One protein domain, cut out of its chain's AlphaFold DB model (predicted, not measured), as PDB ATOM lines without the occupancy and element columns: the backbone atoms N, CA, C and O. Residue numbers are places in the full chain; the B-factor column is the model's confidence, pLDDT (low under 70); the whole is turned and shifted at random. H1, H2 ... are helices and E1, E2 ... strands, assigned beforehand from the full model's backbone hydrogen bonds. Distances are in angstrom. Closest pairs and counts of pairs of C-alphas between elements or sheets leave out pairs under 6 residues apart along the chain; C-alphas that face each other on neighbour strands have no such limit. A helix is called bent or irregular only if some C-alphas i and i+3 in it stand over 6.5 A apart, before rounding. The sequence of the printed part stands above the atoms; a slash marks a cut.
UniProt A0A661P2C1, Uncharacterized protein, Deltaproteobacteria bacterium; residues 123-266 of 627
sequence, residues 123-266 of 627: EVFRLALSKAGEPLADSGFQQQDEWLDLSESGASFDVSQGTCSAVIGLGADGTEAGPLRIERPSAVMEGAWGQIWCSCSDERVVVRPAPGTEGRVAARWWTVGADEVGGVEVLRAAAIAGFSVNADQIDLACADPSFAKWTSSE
ATOM      1  N   GLU A 123     -27.333  -7.225 -27.565       89.06
ATOM      2  CA  GLU A 123     -27.450  -8.001 -28.802       89.06
ATOM      3  C   GLU A 123     -26.227  -7.823 -29.711       89.06
ATOM      4  O   GLU A 123     -25.692  -8.814 -30.211       89.06
ATOM      5  N   VAL A 124     -25.718  -6.593 -29.847       88.50
ATOM      6  CA  VAL A 124     -24.459  -6.312 -30.557       88.50
ATOM      7  C   VAL A 124     -23.300  -7.097 -29.939       88.50
ATOM      8  O   VAL A 124     -22.577  -7.778 -30.665       88.50
ATOM      9  N   PHE A 125     -23.165  -7.084 -28.608       90.19
ATOM     10  CA  PHE A 125     -22.139  -7.861 -27.913       90.19
ATOM     11  C   PHE A 125     -22.274  -9.359 -28.145       90.19
ATOM     12  O   PHE A 125     -21.281 -10.021 -28.429       90.19
ATOM     13  N   ARG A 126     -23.489  -9.908 -28.065       92.19
ATOM     14  CA  ARG A 126     -23.716 -11.340 -28.298       92.19
ATOM     15  C   ARG A 126     -23.318 -11.770 -29.698       92.19
ATOM     16  O   ARG A 126     -22.676 -12.808 -29.841       92.19
ATOM     17  N   LEU A 127     -23.703 -10.988 -30.705       91.38
ATOM     18  CA  LEU A 127     -23.365 -11.263 -32.099       91.38
ATOM     19  C   LEU A 127     -21.854 -11.154 -32.324       91.38
ATOM     20  O   LEU A 127     -21.269 -12.033 -32.954       91.38
ATOM     21  N   ALA A 128     -21.215 -10.127 -31.763       91.06
ATOM     22  CA  ALA A 128     -19.777  -9.938 -31.877       91.06
ATOM     23  C   ALA A 128     -18.982 -11.043 -31.158       91.06
ATOM     24  O   ALA A 128     -18.073 -11.609 -31.758       91.06
ATOM     25  N   LEU A 129     -19.360 -11.420 -29.930       92.38
ATOM     26  CA  LEU A 129     -18.747 -12.526 -29.180       92.38
ATOM     27  C   LEU A 129     -18.957 -13.874 -29.875       92.38
ATOM     28  O   LEU A 129     -18.059 -14.711 -29.867       92.38
ATOM     29  N   SER A 130     -20.129 -14.089 -30.483       92.69
ATOM     30  CA  SER A 130     -20.404 -15.307 -31.251       92.69
ATOM     31  C   SER A 130     -19.489 -15.396 -32.459       92.69
ATOM     32  O   SER A 130     -18.832 -16.411 -32.642       92.69
ATOM     33  N   LYS A 131     -19.401 -14.312 -33.234       92.56
ATOM     34  CA  LYS A 131     -18.541 -14.237 -34.414       92.56
ATOM     35  C   LYS A 131     -17.064 -14.389 -34.053       92.56
ATOM     36  O   LYS A 131     -16.326 -15.102 -34.719       92.56
ATOM     37  N   ALA A 132     -16.630 -13.739 -32.978       90.94
ATOM     38  CA  ALA A 132     -15.263 -13.833 -32.479       90.94
ATOM     39  C   ALA A 132     -14.915 -15.244 -31.966       90.94
ATOM     40  O   ALA A 132     -13.751 -15.633 -31.994       90.94
ATOM     41  N   GLY A 133     -15.916 -16.009 -31.514       92.62
ATOM     42  CA  GLY A 133     -15.778 -17.394 -31.062       92.62
ATOM     43  C   GLY A 133     -15.899 -18.455 -32.154       92.62
ATOM     44  O   GLY A 133     -15.639 -19.617 -31.859       92.62
ATOM     45  N   GLU A 134     -16.238 -18.097 -33.398       94.00
ATOM     46  CA  GLU A 134     -16.341 -19.055 -34.516       94.00
ATOM     47  C   GLU A 134     -15.081 -19.936 -34.664       94.00
ATOM     48  O   GLU A 134     -15.236 -21.156 -34.699       94.00
ATOM     49  N   PRO A 135     -13.837 -19.403 -34.615       92.94
ATOM     50  CA  PRO A 135     -12.634 -20.240 -34.705       92.94
ATOM     51  C   PRO A 135     -12.483 -21.259 -33.562       92.94
ATOM     52  O   PRO A 135     -11.884 -22.320 -33.750       92.94
ATOM     53  N   LEU A 136     -13.006 -20.947 -32.369       94.06
ATOM     54  CA  LEU A 136     -13.012 -21.871 -31.231       94.06
ATOM     55  C   LEU A 136     -14.050 -22.973 -31.437       94.06
ATOM     56  O   LEU A 136     -13.741 -24.145 -31.229       94.06
ATOM     57  N   ALA A 137     -15.257 -22.606 -31.876       94.25
ATOM     58  CA  ALA A 137     -16.320 -23.558 -32.179       94.25
ATOM     59  C   ALA A 137     -15.897 -24.540 -33.286       94.25
ATOM     60  O   ALA A 137     -16.069 -25.748 -33.128       94.25
ATOM     61  N   ASP A 138     -15.244 -24.047 -34.344       91.56
ATOM     62  CA  ASP A 138     -14.662 -24.871 -35.418       91.56
ATOM     63  C   ASP A 138     -13.573 -25.830 -34.902       91.56
ATOM     64  O   ASP A 138     -13.349 -26.901 -35.469       91.56
ATOM     65  N   SER A 139     -12.910 -25.462 -33.800       90.00
ATOM     66  CA  SER A 139     -11.907 -26.283 -33.112       90.00
ATOM     67  C   SER A 139     -12.511 -27.232 -32.063       90.00
ATOM     68  O   SER A 139     -11.762 -27.938 -31.389       90.00
ATOM     69  N   GLY A 140     -13.841 -27.266 -31.918       93.56
ATOM     70  CA  GLY A 140     -14.568 -28.159 -31.009       93.56
ATOM     71  C   GLY A 140     -14.908 -27.571 -29.636       93.56
ATOM     72  O   GLY A 140     -15.501 -28.266 -28.814       93.56
ATOM     73  N   PHE A 141     -14.579 -26.305 -29.369       96.44
ATOM     74  CA  PHE A 141     -14.936 -25.672 -28.100       96.44
ATOM     75  C   PHE A 141     -16.439 -25.402 -27.994       96.44
ATOM     76  O   PHE A 141     -17.093 -24.957 -28.936       96.44
ATOM     77  N   GLN A 142     -16.970 -25.597 -26.791       97.31
ATOM     78  CA  GLN A 142     -18.362 -25.374 -26.434       97.31
ATOM     79  C   GLN A 142     -18.481 -24.174 -25.497       97.31
ATOM     80  O   GLN A 142     -17.716 -24.033 -24.541       97.31
ATOM     81  N   GLN A 143     -19.446 -23.299 -25.769       96.75
ATOM     82  CA  GLN A 143     -19.716 -22.140 -24.927       96.75
ATOM     83  C   GLN A 143     -20.269 -22.596 -23.571       96.75
ATOM     84  O   GLN A 143     -21.235 -23.354 -23.532       96.75
ATOM     85  N   GLN A 144     -19.707 -22.069 -22.480       97.19
ATOM     86  CA  GLN A 144     -20.163 -22.352 -21.116       97.19
ATOM     87  C   GLN A 144     -20.930 -21.179 -20.506       97.19
ATOM     88  O   GLN A 144     -22.033 -21.364 -19.999       97.19
ATOM     89  N   ASP A 145     -20.377 -19.964 -20.583       95.88
ATOM     90  CA  ASP A 145     -20.978 -18.782 -19.954       95.88
ATOM     91  C   ASP A 145     -20.698 -17.491 -20.744       95.88
ATOM     92  O   ASP A 145     -19.765 -17.415 -21.553       95.88
ATOM     93  N   GLU A 146     -21.527 -16.468 -20.523       95.69
ATOM     94  CA  GLU A 146     -21.377 -15.128 -21.088       95.69
ATOM     95  C   GLU A 146     -21.626 -14.019 -20.055       95.69
ATOM     96  O   GLU A 146     -22.611 -14.011 -19.318       95.69
ATOM     97  N   TRP A 147     -20.769 -13.001 -20.078       95.38
ATOM     98  CA  TRP A 147     -20.882 -11.813 -19.239       95.38
ATOM     99  C   TRP A 147     -20.906 -10.580 -20.130       95.38
ATOM    100  O   TRP A 147     -19.892 -10.185 -20.687       95.38
ATOM    101  N   LEU A 148     -22.071  -9.951 -20.281       91.81
ATOM    102  CA  LEU A 148     -22.219  -8.770 -21.144       91.81
ATOM    103  C   LEU A 148     -21.742  -7.464 -20.482       91.81
ATOM    104  O   LEU A 148     -21.692  -6.430 -21.142       91.81
ATOM    105  N   ASP A 149     -21.430  -7.512 -19.186       90.44
ATOM    106  CA  ASP A 149     -20.893  -6.395 -18.407       90.44
ATOM    107  C   ASP A 149     -19.978  -6.946 -17.300       90.44
ATOM    108  O   ASP A 149     -20.426  -7.324 -16.213       90.44
ATOM    109  N   LEU A 150     -18.691  -7.091 -17.618       91.69
ATOM    110  CA  LEU A 150     -17.681  -7.620 -16.712       91.69
ATOM    111  C   LEU A 150     -17.213  -6.511 -15.760       91.69
ATOM    112  O   LEU A 150     -16.521  -5.577 -16.159       91.69
ATOM    113  N   SER A 151     -17.600  -6.617 -14.488       88.94
ATOM    114  CA  SER A 151     -17.206  -5.648 -13.455       88.94
ATOM    115  C   SER A 151     -15.700  -5.681 -13.153       88.94
ATOM    116  O   SER A 151     -15.029  -6.674 -13.432       88.94
ATOM    117  N   GLU A 152     -15.182  -4.657 -12.466       85.50
ATOM    118  CA  GLU A 152     -13.797  -4.648 -11.952       85.50
ATOM    119  C   GLU A 152     -13.492  -5.839 -11.028       85.50
ATOM    120  O   GLU A 152     -12.366  -6.332 -10.988       85.50
ATOM    121  N   SER A 153     -14.501  -6.341 -10.302       87.50
ATOM    122  CA  SER A 153     -14.344  -7.537  -9.464       87.50
ATOM    123  C   SER A 153     -14.182  -8.827 -10.282       87.50
ATOM    124  O   SER A 153     -13.599  -9.798  -9.789       87.50
ATOM    125  N   GLY A 154     -14.591  -8.793 -11.553       92.69
ATOM    126  CA  GLY A 154     -14.511  -9.892 -12.505       92.69
ATOM    127  C   GLY A 154     -15.666 -10.881 -12.419       92.69
ATOM    128  O   GLY A 154     -16.643 -10.679 -11.696       92.69
ATOM    129  N   ALA A 155     -15.525 -11.965 -13.174       95.56
ATOM    130  CA  ALA A 155     -16.327 -13.174 -13.063       95.56
ATOM    131  C   ALA A 155     -15.419 -14.324 -12.616       95.56
ATOM    132  O   ALA A 155     -14.272 -14.411 -13.057       95.56
ATOM    133  N   SER A 156     -15.920 -15.192 -11.737       96.31
ATOM    134  CA  SER A 156     -15.196 -16.387 -11.303       96.31
ATOM    135  C   SER A 156     -15.945 -17.643 -11.706       96.31
ATOM    136  O   SER A 156     -17.150 -17.713 -11.462       96.31
ATOM    137  N   PHE A 157     -15.230 -18.628 -12.221       97.25
ATOM    138  CA  PHE A 157     -15.769 -19.929 -12.603       97.25
ATOM    139  C   PHE A 157     -14.754 -21.028 -12.291       97.25
ATOM    140  O   PHE A 157     -13.561 -20.759 -12.134       97.25
ATOM    141  N   ASP A 158     -15.247 -22.256 -12.176       97.38
ATOM    142  CA  ASP A 158     -14.432 -23.429 -11.888       97.38
ATOM    143  C   ASP A 158     -14.160 -24.187 -13.195       97.38
ATOM    144  O   ASP A 158     -15.064 -24.403 -14.003       97.38
ATOM    145  N   VAL A 159     -12.901 -24.559 -13.419       96.69
ATOM    146  CA  VAL A 159     -12.437 -25.320 -14.581       96.69
ATOM    147  C   VAL A 159     -11.984 -26.688 -14.097       96.69
ATOM    148  O   VAL A 159     -11.082 -26.783 -13.266       96.69
ATOM    149  N   SER A 160     -12.601 -27.743 -14.623       96.00
ATOM    150  CA  SER A 160     -12.257 -29.116 -14.259       96.00
ATOM    151  C   SER A 160     -10.912 -29.552 -14.846       96.00
ATOM    152  O   SER A 160     -10.520 -29.120 -15.939       96.00
ATOM    153  N   GLN A 161     -10.241 -30.480 -14.166       94.25
ATOM    154  CA  GLN A 161      -9.050 -31.160 -14.670       94.25
ATOM    155  C   GLN A 161      -9.271 -31.738 -16.079       94.25
ATOM    156  O   GLN A 161     -10.306 -32.334 -16.373       94.25
ATOM    157  N   GLY A 162      -8.266 -31.600 -16.949       93.19
ATOM    158  CA  GLY A 162      -8.311 -32.132 -18.311       93.19
ATOM    159  C   GLY A 162      -9.184 -31.305 -19.254       93.19
ATOM    160  O   GLY A 162      -9.610 -31.818 -20.284       93.19
ATOM    161  N   THR A 163      -9.447 -30.036 -18.928       95.88
ATOM    162  CA  THR A 163     -10.238 -29.117 -19.759       95.88
ATOM    163  C   THR A 163      -9.357 -28.007 -20.317       95.88
ATOM    164  O   THR A 163      -8.657 -27.319 -19.569       95.88
ATOM    165  N   CYS A 164      -9.424 -27.785 -21.629       96.38
ATOM    166  CA  CYS A 164      -8.904 -26.576 -22.252       96.38
ATOM    167  C   CYS A 164      -9.988 -25.500 -22.264       96.38
ATOM    168  O   CYS A 164     -11.111 -25.743 -22.699       96.38
ATOM    169  N   SER A 165      -9.656 -24.315 -21.764       96.69
ATOM    170  CA  SER A 165     -10.556 -23.170 -21.663       96.69
ATOM    171  C   SER A 165     -10.085 -22.041 -22.562       96.69
ATOM    172  O   SER A 165      -8.886 -21.837 -22.752       96.69
ATOM    173  N   ALA A 166     -11.039 -21.294 -23.099       96.19
ATOM    174  CA  ALA A 166     -10.791 -20.100 -23.882       96.19
ATOM    175  C   ALA A 166     -11.718 -18.971 -23.435       96.19
ATOM    176  O   ALA A 166     -12.906 -19.191 -23.191       96.19
ATOM    177  N   VAL A 167     -11.189 -17.754 -23.334       95.94
ATOM    178  CA  VAL A 167     -11.977 -16.566 -22.991       95.94
ATOM    179  C   VAL A 167     -11.745 -15.478 -24.025       95.94
ATOM    180  O   VAL A 167     -10.611 -15.200 -24.410       95.94
ATOM    181  N   ILE A 168     -12.849 -14.876 -24.458       94.69
ATOM    182  CA  ILE A 168     -12.914 -13.765 -25.409       94.69
ATOM    183  C   ILE A 168     -13.401 -12.526 -24.666       94.69
ATOM    184  O   ILE A 168     -14.397 -12.630 -23.955       94.69
ATOM    185  N   GLY A 169     -12.760 -11.374 -24.862       92.88
ATOM    186  CA  GLY A 169     -13.150 -10.075 -24.308       92.88
ATOM    187  C   GLY A 169     -13.338  -9.002 -25.382       92.88
ATOM    188  O   GLY A 169     -12.458  -8.768 -26.200       92.88
ATOM    189  N   LEU A 170     -14.467  -8.300 -25.379       91.62
ATOM    190  CA  LEU A 170     -14.750  -7.185 -26.287       91.62
ATOM    191  C   LEU A 170     -14.985  -5.900 -25.495       91.62
ATOM    192  O   LEU A 170     -15.693  -5.918 -24.490       91.62
ATOM    193  N   GLY A 171     -14.399  -4.793 -25.953       86.44
ATOM    194  CA  GLY A 171     -14.588  -3.459 -25.379       86.44
ATOM    195  C   GLY A 171     -15.937  -2.829 -25.739       86.44
ATOM    196  O   GLY A 171     -16.734  -3.413 -26.471       86.44
ATOM    197  N   ALA A 172     -16.184  -1.609 -25.255       76.31
ATOM    198  CA  ALA A 172     -17.507  -0.971 -25.202       76.31
ATOM    199  C   ALA A 172     -18.279  -0.895 -26.539       76.31
ATOM    200  O   ALA A 172     -19.516  -0.942 -26.535       76.31
ATOM    201  N   ASP A 173     -17.555  -0.818 -27.656       72.69
ATOM    202  CA  ASP A 173     -18.109  -0.660 -29.004       72.69
ATOM    203  C   ASP A 173     -18.395  -2.008 -29.696       72.69
ATOM    204  O   ASP A 173     -18.908  -2.051 -30.814       72.69
ATOM    205  N   GLY A 174     -18.071  -3.132 -29.042       67.94
ATOM    206  CA  GLY A 174     -18.273  -4.491 -29.559       67.94
ATOM    207  C   GLY A 174     -17.354  -4.871 -30.727       67.94
ATOM    208  O   GLY A 174     -17.443  -5.986 -31.235       67.94
ATOM    209  N   THR A 175     -16.480  -3.961 -31.159       66.00
ATOM    210  CA  THR A 175     -15.552  -4.133 -32.288       66.00
ATOM    211  C   THR A 175     -14.086  -4.081 -31.878       66.00
ATOM    212  O   THR A 175     -13.237  -4.578 -32.615       66.00
ATOM    213  N   GLU A 176     -13.779  -3.489 -30.725       66.00
ATOM    214  CA  GLU A 176     -12.416  -3.376 -30.216       66.00
ATOM    215  C   GLU A 176     -12.090  -4.510 -29.242       66.00
ATOM    216  O   GLU A 176     -12.896  -4.891 -28.390       66.00
ATOM    217  N   ALA A 177     -10.882  -5.046 -29.384       70.62
ATOM    218  CA  ALA A 177     -10.300  -6.020 -28.479       70.62
ATOM    219  C   ALA A 177     -10.242  -5.454 -27.051       70.62
ATOM    220  O   ALA A 177      -9.500  -4.508 -26.798       70.62
ATOM    221  N   GLY A 178     -10.993  -6.040 -26.115       72.06
ATOM    222  CA  GLY A 178     -10.883  -5.695 -24.699       72.06
ATOM    223  C   GLY A 178      -9.775  -6.532 -24.063       72.06
ATOM    224  O   GLY A 178      -9.936  -7.754 -24.015       72.06
ATOM    225  N   PRO A 179      -8.652  -5.952 -23.601       81.44
ATOM    226  CA  PRO A 179      -7.623  -6.734 -22.929       81.44
ATOM    227  C   PRO A 179      -8.206  -7.347 -21.654       81.44
ATOM    228  O   PRO A 179      -8.848  -6.672 -20.843       81.44
ATOM    229  N   LEU A 180      -7.993  -8.650 -21.493       90.25
ATOM    230  CA  LEU A 180      -8.448  -9.402 -20.334       90.25
ATOM    231  C   LEU A 180      -7.267  -9.742 -19.438       90.25
ATOM    232  O   LEU A 180      -6.168 -10.045 -19.906       90.25
ATOM    233  N   ARG A 181      -7.537  -9.735 -18.137       93.62
ATOM    234  CA  ARG A 181      -6.667 -10.286 -17.111       93.62
ATOM    235  C   ARG A 181      -7.314 -11.546 -16.559       93.62
ATOM    236  O   ARG A 181      -8.410 -11.489 -16.002       93.62
ATOM    237  N   ILE A 182      -6.637 -12.673 -16.724       94.44
ATOM    238  CA  ILE A 182      -7.092 -13.980 -16.254       94.44
ATOM    239  C   ILE A 182      -6.186 -14.401 -15.104       94.44
ATOM    240  O   ILE A 182      -4.991 -14.623 -15.287       94.44
ATOM    241  N   GLU A 183      -6.754 -14.477 -13.907       95.25
ATOM    242  CA  GLU A 183      -6.073 -14.915 -12.695       95.25
ATOM    243  C   GLU A 183      -6.404 -16.386 -12.448       95.25
ATOM    244  O   GLU A 183      -7.557 -16.751 -12.206       95.25
ATOM    245  N   ARG A 184      -5.372 -17.222 -12.523       94.44
ATOM    246  CA  ARG A 184      -5.396 -18.647 -12.202       94.44
ATOM    247  C   ARG A 184      -4.576 -18.877 -10.929       94.44
ATOM    248  O   ARG A 184      -3.724 -18.048 -10.599       94.44
ATOM    249  N   PRO A 185      -4.761 -20.000 -10.217       92.31
ATOM    250  CA  PRO A 185      -3.922 -20.326  -9.064       92.31
ATOM    251  C   PRO A 185      -2.428 -20.408  -9.412       92.31
ATOM    252  O   PRO A 185      -1.581 -20.071  -8.589       92.31
ATOM    253  N   SER A 186      -2.115 -20.850 -10.634       85.12
ATOM    254  CA  SER A 186      -0.757 -21.083 -11.128       85.12
ATOM    255  C   SER A 186      -0.114 -19.868 -11.801       85.12
ATOM    256  O   SER A 186       1.112 -19.752 -11.816       85.12
ATOM    257  N   ALA A 187      -0.920 -18.967 -12.369       90.12
ATOM    258  CA  ALA A 187      -0.442 -17.904 -13.240       90.12
ATOM    259  C   ALA A 187      -1.432 -16.736 -13.339       90.12
ATOM    260  O   ALA A 187      -2.643 -16.894 -13.199       90.12
ATOM    261  N   VAL A 188      -0.912 -15.553 -13.665       91.44
ATOM    262  CA  VAL A 188      -1.721 -14.413 -14.109       91.44
ATOM    263  C   VAL A 188      -1.389 -14.156 -15.569       91.44
ATOM    264  O   VAL A 188      -0.222 -13.988 -15.918       91.44
ATOM    265  N   MET A 189      -2.415 -14.142 -16.411       89.38
ATOM    266  CA  MET A 189      -2.289 -13.937 -17.848       89.38
ATOM    267  C   MET A 189      -2.894 -12.585 -18.198       89.38
ATOM    268  O   MET A 189      -4.056 -12.316 -17.895       89.38
ATOM    269  N   GLU A 190      -2.102 -11.739 -18.841       85.62
ATOM    270  CA  GLU A 190      -2.542 -10.471 -19.411       85.62
ATOM    271  C   GLU A 190      -2.178 -10.494 -20.891       85.62
ATOM    272  O   GLU A 190      -1.045 -10.815 -21.252       85.62
ATOM    273  N   GLY A 191      -3.128 -10.180 -21.764       73.94
ATOM    274  CA  GLY A 191      -2.839 -10.192 -23.190       73.94
ATOM    275  C   GLY A 191      -4.013  -9.771 -24.054       73.94
ATOM    276  O   GLY A 191      -4.948  -9.114 -23.594       73.94
ATOM    277  N   ALA A 192      -3.933 -10.144 -25.333       70.94
ATOM    278  CA  ALA A 192      -4.968  -9.880 -26.322       70.94
ATOM    279  C   ALA A 192      -6.354 -10.376 -25.869       70.94
ATOM    280  O   ALA A 192      -6.493 -11.183 -24.949       70.94
ATOM    281  N   TRP A 193      -7.377  -9.900 -26.567       84.06
ATOM    282  CA  TRP A 193      -8.783 -10.180 -26.299       84.06
ATOM    283  C   TRP A 193      -9.169 -11.666 -26.268       84.06
ATOM    284  O   TRP A 193     -10.179 -11.992 -25.657       84.06
ATOM    285  N   GLY A 194      -8.404 -12.560 -26.902       90.31
ATOM    286  CA  GLY A 194      -8.616 -14.009 -26.874       90.31
ATOM    287  C   GLY A 194      -7.468 -14.740 -26.175       90.31
ATOM    288  O   GLY A 194      -6.330 -14.673 -26.636       90.31
ATOM    289  N   GLN A 195      -7.760 -15.469 -25.098       93.19
ATOM    290  CA  GLN A 195      -6.779 -16.256 -24.335       93.19
ATOM    291  C   GLN A 195      -7.220 -17.716 -24.240       93.19
ATOM    292  O   GLN A 195      -8.385 -17.970 -23.943       93.19
ATOM    293  N   ILE A 196      -6.298 -18.660 -24.443       94.38
ATOM    294  CA  ILE A 196      -6.531 -20.110 -24.334       94.38
ATOM    295  C   ILE A 196      -5.522 -20.721 -23.356       94.38
ATOM    296  O   ILE A 196      -4.351 -20.341 -23.373       94.38
ATOM    297  N   TRP A 197      -5.961 -21.674 -22.534       94.31
ATOM    298  CA  TRP A 197      -5.114 -22.474 -21.637       94.31
ATOM    299  C   TRP A 197      -5.718 -23.871 -21.419       94.31
ATOM    300  O   TRP A 197      -6.859 -24.112 -21.812       94.31
ATOM    301  N   CYS A 198      -4.979 -24.791 -20.792       94.94
ATOM    302  CA  CYS A 198      -5.499 -26.109 -20.409       94.94
ATOM    303  C   CYS A 198      -5.148 -26.445 -18.966       94.94
ATOM    304  O   CYS A 198      -3.988 -26.354 -18.591       94.94
ATOM    305  N   SER A 199      -6.139 -26.875 -18.189       93.94
ATOM    306  CA  SER A 199      -5.991 -27.095 -16.748       93.94
ATOM    307  C   SER A 199      -5.668 -28.553 -16.439       93.94
ATOM    308  O   SER A 199      -6.418 -29.457 -16.813       93.94
ATOM    309  N   CYS A 200      -4.572 -28.791 -15.718       92.12
ATOM    310  CA  CYS A 200      -4.154 -30.136 -15.296       92.12
ATOM    311  C   CYS A 200      -4.678 -30.557 -13.915       92.12
ATOM    312  O   CYS A 200      -4.474 -31.701 -13.507       92.12
ATOM    313  N   SER A 201      -5.364 -29.658 -13.219       93.00
ATOM    314  CA  SER A 201      -6.077 -29.882 -11.962       93.00
ATOM    315  C   SER A 201      -7.358 -29.059 -11.970       93.00
ATOM    316  O   SER A 201      -7.463 -28.113 -12.752       93.00
ATOM    317  N   ASP A 202      -8.294 -29.376 -11.081       94.62
ATOM    318  CA  ASP A 202      -9.434 -28.495 -10.844       94.62
ATOM    319  C   ASP A 202      -8.926 -27.134 -10.351       94.62
ATOM    320  O   ASP A 202      -8.141 -27.054  -9.398       94.62
ATOM    321  N   GLU A 203      -9.330 -26.057 -11.018       95.12
ATOM    322  CA  GLU A 203      -8.899 -24.705 -10.679       95.12
ATOM    323  C   GLU A 203     -10.057 -23.712 -10.720       95.12
ATOM    324  O   GLU A 203     -10.944 -23.781 -11.568       95.12
ATOM    325  N   ARG A 204     -10.026 -22.740  -9.806       96.75
ATOM    326  CA  ARG A 204     -10.925 -21.589  -9.844       96.75
ATOM    327  C   ARG A 204     -10.240 -20.447 -10.572       96.75
ATOM    328  O   ARG A 204      -9.204 -19.961 -10.120       96.75
ATOM    329  N   VAL A 205     -10.850 -19.993 -11.658       96.69
ATOM    330  CA  VAL A 205     -10.324 -18.933 -12.519       96.69
ATOM    331  C   VAL A 205     -11.134 -17.661 -12.321       96.69
ATOM    332  O   VAL A 205     -12.354 -17.703 -12.157       96.69
ATOM    333  N   VAL A 206     -10.454 -16.516 -12.326       97.19
ATOM    334  CA  VAL A 206     -11.087 -15.196 -12.265       97.19
ATOM    335  C   VAL A 206     -10.714 -14.394 -13.504       97.19
ATOM    336  O   VAL A 206      -9.541 -14.150 -13.765       97.19
ATOM    337  N   VAL A 207     -11.717 -13.946 -14.257       95.94
ATOM    338  CA  VAL A 207     -11.541 -13.096 -15.441       95.94
ATOM    339  C   VAL A 207     -11.957 -11.675 -15.099       95.94
ATOM    340  O   VAL A 207     -13.066 -11.447 -14.614       95.94
ATOM    341  N   ARG A 208     -11.077 -10.712 -15.370       94.75
ATOM    342  CA  ARG A 208     -11.293  -9.276 -15.155       94.75
ATOM    343  C   ARG A 208     -10.935  -8.472 -16.406       94.75
ATOM    344  O   ARG A 208     -10.099  -8.921 -17.195       94.75
ATOM    345  N   PRO A 209     -11.497  -7.263 -16.571       91.94
ATOM    346  CA  PRO A 209     -10.917  -6.271 -17.469       91.94
ATOM    347  C   PRO A 209      -9.461  -6.000 -17.068       91.94
ATOM    348  O   PRO A 209      -9.149  -5.947 -15.874       91.94
ATOM    349  N   ALA A 210      -8.559  -5.828 -18.034       88.56
ATOM    350  CA  ALA A 210      -7.185  -5.454 -17.715       88.56
ATOM    351  C   ALA A 210      -7.130  -4.055 -17.057       88.56
ATOM    352  O   ALA A 210      -7.986  -3.205 -17.347       88.56
ATOM    353  N   PRO A 211      -6.135  -3.777 -16.190       84.56
ATOM    354  CA  PRO A 211      -6.000  -2.477 -15.539       84.56
ATOM    355  C   PRO A 211      -5.960  -1.328 -16.555       84.56
ATOM    356  O   PRO A 211      -5.202  -1.377 -17.520       84.56
ATOM    357  N   GLY A 212      -6.759  -0.283 -16.326       82.75
ATOM    358  CA  GLY A 212      -6.826   0.880 -17.221       82.75
ATOM    359  C   GLY A 212      -7.742   0.716 -18.438       82.75
ATOM    360  O   GLY A 212      -7.767   1.606 -19.283       82.75
ATOM    361  N   THR A 213      -8.507  -0.377 -18.535       81.88
ATOM    362  CA  THR A 213      -9.555  -0.511 -19.558       81.88
ATOM    363  C   THR A 213     -10.706   0.448 -19.249       81.88
ATOM    364  O   THR A 213     -11.368   0.312 -18.221       81.88
ATOM    365  N   GLU A 214     -10.952   1.420 -20.127       79.19
ATOM    366  CA  GLU A 214     -12.094   2.331 -20.012       79.19
ATOM    367  C   GLU A 214     -13.342   1.730 -20.684       79.19
ATOM    368  O   GLU A 214     -13.290   1.239 -21.810       79.19
ATOM    369  N   GLY A 215     -14.490   1.796 -20.005       82.06
ATOM    370  CA  GLY A 215     -15.780   1.361 -20.554       82.06
ATOM    371  C   GLY A 215     -16.189  -0.070 -20.185       82.06
ATOM    372  O   GLY A 215     -15.581  -0.723 -19.342       82.06
ATOM    373  N   ARG A 216     -17.296  -0.535 -20.781       85.69
ATOM    374  CA  ARG A 216     -17.832  -1.883 -20.536       85.69
ATOM    375  C   ARG A 216     -17.036  -2.918 -21.313       85.69
ATOM    376  O   ARG A 216     -16.808  -2.735 -22.506       85.69
ATOM    377  N   VAL A 217     -16.707  -4.023 -20.654       90.19
ATOM    378  CA  VAL A 217     -16.120  -5.199 -21.298       90.19
ATOM    379  C   VAL A 217     -17.137  -6.326 -21.262       90.19
ATOM    380  O   VAL A 217     -17.626  -6.682 -20.194       90.19
ATOM    381  N   ALA A 218     -17.454  -6.888 -22.421       93.00
ATOM    382  CA  ALA A 218     -18.202  -8.130 -22.508       93.00
ATOM    383  C   ALA A 218     -17.219  -9.291 -22.662       93.00
ATOM    384  O   ALA A 218     -16.258  -9.183 -23.421       93.00
ATOM    385  N   ALA A 219     -17.453 -10.401 -21.973       94.94
ATOM    386  CA  ALA A 219     -16.622 -11.587 -22.051       94.94
ATOM    387  C   ALA A 219     -17.447 -12.856 -22.271       94.94
ATOM    388  O   ALA A 219     -18.616 -12.934 -21.889       94.94
ATOM    389  N   ARG A 220     -16.837 -13.869 -22.886       95.75
ATOM    390  CA  ARG A 220     -17.443 -15.192 -23.079       95.75
ATOM    391  C   ARG A 220     -16.425 -16.287 -22.822       95.75
ATOM    392  O   ARG A 220     -15.293 -16.180 -23.291       95.75
ATOM    393  N   TRP A 221     -16.850 -17.330 -22.116       97.12
ATOM    394  CA  TRP A 221     -16.029 -18.485 -21.775       97.12
ATOM    395  C   TRP A 221     -16.461 -19.724 -22.557       97.12
ATOM    396  O   TRP A 221     -17.650 -20.020 -22.704       97.12
ATOM    397  N   TRP A 222     -15.459 -20.434 -23.059       97.88
ATOM    398  CA  TRP A 222     -15.574 -21.645 -23.848       97.88
ATOM    399  C   TRP A 222     -14.682 -22.737 -23.268       97.88
ATOM    400  O   TRP A 222     -13.605 -22.443 -22.747       97.88
ATOM    401  N   THR A 223     -15.090 -23.993 -23.415       97.75
ATOM    402  CA  THR A 223     -14.325 -25.155 -22.952       97.75
ATOM    403  C   THR A 223     -14.341 -26.294 -23.958       97.75
ATOM    404  O   THR A 223     -15.261 -26.423 -24.760       97.75
ATOM    405  N   VAL A 224     -13.332 -27.152 -23.885       97.00
ATOM    406  CA  VAL A 224     -13.244 -28.418 -24.618       97.00
ATOM    407  C   VAL A 224     -12.428 -29.413 -23.797       97.00
ATOM    408  O   VAL A 224     -11.557 -29.002 -23.023       97.00
ATOM    409  N   GLY A 225     -12.677 -30.713 -23.950       95.62
ATOM    410  CA  GLY A 225     -11.811 -31.723 -23.344       95.62
ATOM    411  C   GLY A 225     -10.389 -31.607 -23.900       95.62
ATOM    412  O   GLY A 225     -10.198 -31.541 -25.113       95.62
ATOM    413  N   ALA A 226      -9.366 -31.595 -23.042       93.00
ATOM    414  CA  ALA A 226      -7.970 -31.500 -23.477       93.00
ATOM    415  C   ALA A 226      -7.592 -32.656 -24.416       93.00
ATOM    416  O   ALA A 226      -6.867 -32.459 -25.392       93.00
ATOM    417  N   ASP A 227      -8.160 -33.837 -24.178       91.25
ATOM    418  CA  ASP A 227      -7.973 -35.041 -24.989       91.25
ATOM    419  C   ASP A 227      -8.647 -34.940 -26.378       91.25
ATOM    420  O   ASP A 227      -8.283 -35.671 -27.296       91.25
ATOM    421  N   GLU A 228      -9.602 -34.023 -26.569       90.81
ATOM    422  CA  GLU A 228     -10.294 -33.802 -27.851       90.81
ATOM    423  C   GLU A 228      -9.508 -32.869 -28.784       90.81
ATOM    424  O   GLU A 228      -9.627 -32.943 -30.011       90.81
ATOM    425  N   VAL A 229      -8.654 -32.019 -28.207       89.94
ATOM    426  CA  VAL A 229      -7.824 -31.044 -28.935       89.94
ATOM    427  C   VAL A 229      -6.324 -31.333 -28.865       89.94
ATOM    428  O   VAL A 229      -5.539 -30.602 -29.463       89.94
ATOM    429  N   GLY A 230      -5.910 -32.395 -28.170       87.88
ATOM    430  CA  GLY A 230      -4.505 -32.798 -28.036       87.88
ATOM    431  C   GLY A 230      -3.703 -31.992 -27.016       87.88
ATOM    432  O   GLY A 230      -2.474 -32.030 -27.034       87.88
ATOM    433  N   GLY A 231      -4.389 -31.280 -26.123       90.81
ATOM    434  CA  GLY A 231      -3.790 -30.478 -25.064       90.81
ATOM    435  C   GLY A 231      -3.141 -29.176 -25.543       90.81
ATOM    436  O   GLY A 231      -3.239 -28.757 -26.700       90.81
ATOM    437  N   VAL A 232      -2.461 -28.507 -24.610       90.06
ATOM    438  CA  VAL A 232      -1.971 -27.133 -24.800       90.06
ATOM    439  C   VAL A 232      -0.879 -27.014 -25.872       90.06
ATOM    440  O   VAL A 232      -0.804 -26.002 -26.569       90.06
ATOM    441  N   GLU A 233      -0.053 -28.048 -26.062       86.44
ATOM    442  CA  GLU A 233       0.998 -28.040 -27.089       86.44
ATOM    443  C   GLU A 233       0.420 -28.110 -28.512       86.44
ATOM    444  O   GLU A 233       0.913 -27.414 -29.403       86.44
ATOM    445  N   VAL A 234      -0.646 -28.891 -28.728       87.50
ATOM    446  CA  VAL A 234      -1.331 -28.955 -30.031       87.50
ATOM    447  C   VAL A 234      -2.068 -27.658 -30.318       87.50
ATOM    448  O   VAL A 234      -1.957 -27.139 -31.426       87.50
ATOM    449  N   LEU A 235      -2.747 -27.083 -29.323       88.75
ATOM    450  CA  LEU A 235      -3.409 -25.783 -29.468       88.75
ATOM    451  C   LEU A 235      -2.411 -24.679 -29.832       88.75
ATOM    452  O   LEU A 235      -2.669 -23.888 -30.739       88.75
ATOM    453  N   ARG A 236      -1.238 -24.662 -29.185       86.44
ATOM    454  CA  ARG A 236      -0.158 -23.725 -29.518       86.44
ATOM    455  C   ARG A 236       0.327 -23.917 -30.954       86.44
ATOM    456  O   ARG A 236       0.544 -22.938 -31.657       86.44
ATOM    457  N   ALA A 237       0.465 -25.166 -31.394       81.19
ATOM    458  CA  ALA A 237       0.861 -25.498 -32.758       81.19
ATOM    459  C   ALA A 237      -0.207 -25.166 -33.815       81.19
ATOM    460  O   ALA A 237       0.146 -24.880 -34.956       81.19
ATOM    461  N   ALA A 238      -1.493 -25.227 -33.461       81.06
ATOM    462  CA  ALA A 238      -2.601 -24.947 -34.371       81.06
ATOM    463  C   ALA A 238      -2.769 -23.448 -34.672       81.06
ATOM    464  O   ALA A 238      -3.358 -23.113 -35.696       81.06
ATOM    465  N   ALA A 239      -2.242 -22.568 -33.807       75.19
ATOM    466  CA  ALA A 239      -2.296 -21.111 -33.949       75.19
ATOM    467  C   ALA A 239      -3.711 -20.596 -34.285       75.19
ATOM    468  O   ALA A 239      -3.934 -19.977 -35.328       75.19
ATOM    469  N   ILE A 240      -4.681 -20.875 -33.402       84.69
ATOM    470  CA  ILE A 240      -6.080 -20.452 -33.580       84.69
ATOM    471  C   ILE A 240      -6.122 -18.930 -33.765       84.69
ATOM    472  O   ILE A 240      -5.715 -18.162 -32.890       84.69
ATOM    473  N   ALA A 241      -6.589 -18.493 -34.935       83.06
ATOM    474  CA  ALA A 241      -6.497 -17.102 -35.358       83.06
ATOM    475  C   ALA A 241      -7.179 -16.153 -34.358       83.06
ATOM    476  O   ALA A 241      -8.364 -16.294 -34.070       83.06
ATOM    477  N   GLY A 242      -6.431 -15.160 -33.865       82.38
ATOM    478  CA  GLY A 242      -6.928 -14.165 -32.908       82.38
ATOM    479  C   GLY A 242      -6.781 -14.549 -31.433       82.38
ATOM    480  O   GLY A 242      -7.146 -13.747 -30.576       82.38
ATOM    481  N   PHE A 243      -6.209 -15.719 -31.130       88.25
ATOM    482  CA  PHE A 243      -6.040 -16.212 -29.765       88.25
ATOM    483  C   PHE A 243      -4.571 -16.421 -29.410       88.25
ATOM    484  O   PHE A 243      -3.802 -16.976 -30.195       88.25
ATOM    485  N   SER A 244      -4.189 -16.039 -28.192       88.56
ATOM    486  CA  SER A 244      -2.919 -16.454 -27.594       88.56
ATOM    487  C   SER A 244      -3.114 -17.696 -26.728       88.56
ATOM    488  O   SER A 244      -3.986 -17.732 -25.858       88.56
ATOM    489  N   VAL A 245      -2.287 -18.716 -26.965       89.50
ATOM    490  CA  VAL A 245      -2.283 -19.963 -26.190       89.50
ATOM    491  C   VAL A 245      -1.195 -19.894 -25.127       89.50
ATOM    492  O   VAL A 245      -0.000 -19.987 -25.425       89.50
ATOM    493  N   ASN A 246      -1.609 -19.772 -23.874       86.69
ATOM    494  CA  ASN A 246      -0.712 -19.796 -22.731       86.69
ATOM    495  C   ASN A 246      -0.533 -21.239 -22.266       86.69
ATOM    496  O   ASN A 246      -1.502 -21.982 -22.141       86.69
ATOM    497  N   ALA A 247       0.714 -21.623 -22.011       82.50
ATOM    498  CA  ALA A 247       1.009 -22.839 -21.264       82.50
ATOM    499  C   ALA A 247       2.021 -22.469 -20.196       82.50
ATOM    500  O   ALA A 247       3.145 -22.077 -20.533       82.50
ATOM    501  N   ASP A 248       1.607 -22.561 -18.941       82.56
ATOM    502  CA  ASP A 248       2.529 -22.524 -17.820       82.56
ATOM    503  C   ASP A 248       3.169 -23.913 -17.596       82.56
ATOM    504  O   ASP A 248       2.924 -24.872 -18.331       82.56
ATOM    505  N   GLN A 249       4.061 -24.027 -16.608       80.06
ATOM    506  CA  GLN A 249       4.722 -25.305 -16.314       80.06
ATOM    507  C   GLN A 249       3.753 -26.388 -15.821       80.06
ATOM    508  O   GLN A 249       4.036 -27.570 -16.007       80.06
ATOM    509  N   ILE A 250       2.641 -25.998 -15.194       81.44
ATOM    510  CA  ILE A 250       1.628 -26.920 -14.684       81.44
ATOM    511  C   ILE A 250       0.806 -27.454 -15.855       81.44
ATOM    512  O   ILE A 250       0.630 -28.664 -15.951       81.44
ATOM    513  N   ASP A 251       0.414 -26.594 -16.793       80.56
ATOM    514  CA  ASP A 251      -0.328 -26.947 -18.011       80.56
ATOM    515  C   ASP A 251       0.448 -27.946 -18.885       80.56
ATOM    516  O   ASP A 251      -0.122 -28.828 -19.532       80.56
ATOM    517  N   LEU A 252       1.779 -27.835 -18.895       82.25
ATOM    518  CA  LEU A 252       2.651 -28.763 -19.614       82.25
ATOM    519  C   LEU A 252       2.705 -30.156 -18.969       82.25
ATOM    520  O   LEU A 252       3.031 -31.118 -19.661       82.25
ATOM    521  N   ALA A 253       2.363 -30.297 -17.683       79.38
ATOM    522  CA  ALA A 253       2.450 -31.573 -16.974       79.38
ATOM    523  C   ALA A 253       1.416 -32.605 -17.456       79.38
ATOM    524  O   ALA A 253       1.691 -33.803 -17.410       79.38
ATOM    525  N   CYS A 254       0.249 -32.165 -17.940       83.38
ATOM    526  CA  CYS A 254      -0.775 -33.047 -18.517       83.38
ATOM    527  C   CYS A 254      -0.866 -32.978 -20.049       83.38
ATOM    528  O   CYS A 254      -1.681 -33.688 -20.639       83.38
ATOM    529  N   ALA A 255      -0.021 -32.179 -20.707       85.00
ATOM    530  CA  ALA A 255      -0.030 -32.043 -22.161       85.00
ATOM    531  C   ALA A 255       0.251 -33.377 -22.875       85.00
ATOM    532  O   ALA A 255      -0.454 -33.731 -23.818       85.00
ATOM    533  N   ASP A 256       1.243 -34.131 -22.395       83.62
ATOM    534  CA  ASP A 256       1.665 -35.405 -22.987       83.62
ATOM    535  C   ASP A 256       0.554 -36.488 -22.917       83.62
ATOM    536  O   ASP A 256       0.214 -37.049 -23.964       83.62
ATOM    537  N   PRO A 257      -0.100 -36.747 -21.761       86.50
ATOM    538  CA  PRO A 257      -1.254 -37.651 -21.690       86.50
ATOM    539  C   PRO A 257      -2.437 -37.253 -22.581       86.50
ATOM    540  O   PRO A 257      -3.056 -38.122 -23.202       86.50
ATOM    541  N   SER A 258      -2.760 -35.959 -22.672       88.88
ATOM    542  CA  SER A 258      -3.856 -35.499 -23.533       88.88
ATOM    543  C   SER A 258      -3.525 -35.633 -25.012       88.88
ATOM    544  O   SER A 258      -4.360 -36.083 -25.799       88.88
ATOM    545  N   PHE A 259      -2.283 -35.335 -25.395       86.88
ATOM    546  CA  PHE A 259      -1.783 -35.604 -26.737       86.88
ATOM    547  C   PHE A 259      -1.860 -37.097 -27.085       86.88
ATOM    548  O   PHE A 259      -2.304 -37.467 -28.174       86.88
ATOM    549  N   ALA A 260      -1.479 -37.968 -26.148       84.06
ATOM    550  CA  ALA A 260      -1.516 -39.414 -26.330       84.06
ATOM    551  C   ALA A 260      -2.919 -39.922 -26.676       84.06
ATOM    552  O   ALA A 260      -3.113 -40.628 -27.670       84.06
ATOM    553  N   LYS A 261      -3.920 -39.513 -25.895       86.19
ATOM    554  CA  LYS A 261      -5.316 -39.884 -26.146       86.19
ATOM    555  C   LYS A 261      -5.833 -39.298 -27.456       86.19
ATOM    556  O   LYS A 261      -6.432 -40.029 -28.243       86.19
ATOM    557  N   TRP A 262      -5.530 -38.034 -27.735       86.69
ATOM    558  CA  TRP A 262      -5.942 -37.367 -28.968       86.69
ATOM    559  C   TRP A 262      -5.400 -38.041 -30.234       86.69
ATOM    560  O   TRP A 262      -6.132 -38.271 -31.192       86.69
ATOM    561  N   THR A 263      -4.118 -38.418 -30.242       83.31
ATOM    562  CA  THR A 263      -3.526 -39.114 -31.399       83.31
ATOM    563  C   THR A 263      -4.082 -40.523 -31.603       83.31
ATOM    564  O   THR A 263      -4.014 -41.052 -32.713       83.31
ATOM    565  N   SER A 264      -4.640 -41.134 -30.555       76.88
ATOM    566  CA  SER A 264      -5.249 -42.461 -30.632       76.88
ATOM    567  C   SER A 264      -6.664 -42.456 -31.218       76.88
ATOM    568  O   SER A 264      -7.074 -43.464 -31.797       76.88
ATOM    569  N   SER A 265      -7.402 -41.346 -31.092       67.12
ATOM    570  CA  SER A 265      -8.835 -41.293 -31.398       67.12
ATOM    571  C   SER A 265      -9.144 -40.947 -32.856       67.12
ATOM    572  O   SER A 265     -10.160 -41.400 -33.378       67.12
ATOM    573  N   GLU A 266      -8.270 -40.229 -33.563       55.81
ATOM    574  CA  GLU A 266      -8.487 -39.859 -34.961       55.81
ATOM    575  C   GLU A 266      -7.153 -39.753 -35.712       55.81
ATOM    576  O   GLU A 266      -6.167 -39.282 -35.158       55.81
TER     577      GLU A 266
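Overview. This is residues 123 to 266 of the 627 residues of an uncharacterized protein of Deltaproteobacteria bacterium (UniProt A0A661P2C1). Two four-stranded antiparallel sheets lie face to face as a sandwich, and the long kinked helix H1 covers the outward face of one of them, E1 E8 E3 E6. The short helices H2 and H3 pack on that same face toward one end of the sandwich, and H4 packs on H2 and H3 there, with its centre farthest from the mean of the C-alphas. The 144 printed residues hold four named helices and eight named strands, in the order H1 E1 E2 E3 E4 E5 E6 E7 E8 H2 H3 H4; the second sheet runs E2 E7 E4 E5, and the class is mixed, helices and strands. The whole is compact, with a radius of gyration of the C-alphas of 14.4 A, and its outline is elongated, with spans of 45 by 29 by 21 A.

Along the chain. Find C-alpha 123 at (-27.450, -8.001, -28.802); from there H1 runs through residues 123 to 138, 22.2 A from first to last C-alpha. It has a kink of 41 degrees near residue 132 and is irregular, with C-alphas 132 and 135 7.3 A apart. Next come E1, residues 142 to 147, 15.6 A; E2, residues 155 to 159; and E3, residues 163 to 170, 23.3 A, which begins at C-alpha 163, (-10.238, -29.117, -19.759). Read on to E4, residues 180 to 183; E5, residues 188 to 191; E6, residues 194 to 199, 16.8 A; E7, residues 203 to 209, 19.7 A; and E8, residues 218 to 225, 24.5 A. H2, residues 226 to 229, follows directly, then H3, residues 231 to 238, 10.9 A. Last is H4, residues 255 to 265, 15.8 A, ending at C-alpha 265, (-8.835, -41.293, -31.398).

Arrangement. Start with the strongly twisted sheet E1 E8 E3 E6. Look at N 144 and O 221, 2.9 A, between E1 and E8; N 166 and O 222, 2.8 A, between E8 and E3; and N 167 and O 195, 2.9 A, between E3 and E6. In the other sheet find N 157 and O 205, 3.0 A, between E2 and E7; N 183 and O 206, 2.8 A, between E7 and E4; and N 182 and O 189, 2.9 A, in the hairpin E4 and E5. The sandwich, two sheets face to face, has facing parts 9.4 A centre to centre, with best planes 12 degrees apart. It is a jelly roll, one long hairpin wound over both sheets, with nested pairs E1 with E8, E2 with E7, E3 with E6 and E4 with E5. H1 and H3 on one face of E1 E8 E3 E6 make two layers, helices over a sheet. H1 is over E8 and E3 at a height of 8.8 A, along the strands at 23 degrees to E8 on the local plane; the C-alphas of Phe 125 and Ala 218, its closest to E8, are 6.7 A apart. H3 is over E6 and only just over E3, with 3 C-alphas on E3; its closest C-alphas to E6 are Val 232 and Cys 198, 5.7 A. H2 is on the same face. H4 touches H2, closest C-alphas Ser 258 and Asp 227, 4.4 A, and touches H3 about perpendicular, at 74 degrees, closest C-alphas Ala 255 and Gly 231, 5.0 A. In H3 and H4 every O i to N i+4 pair is within hydrogen-bond range, in H1 10 of 12, and H2 is too short for such a pair.

Size, cuts and confidence. The two C-alphas farthest apart are those of Glu 214 and Ser 264, 46.5 A. The printed part has no cut. The long link is H3 to H4, 16 residues, where residues 244 to 245 pair in parallel with residues 195 to 196 of E6. The mean pLDDT of the printed part is 88.7; look for values under 70 at residues 174 to 176 and 265 to 266.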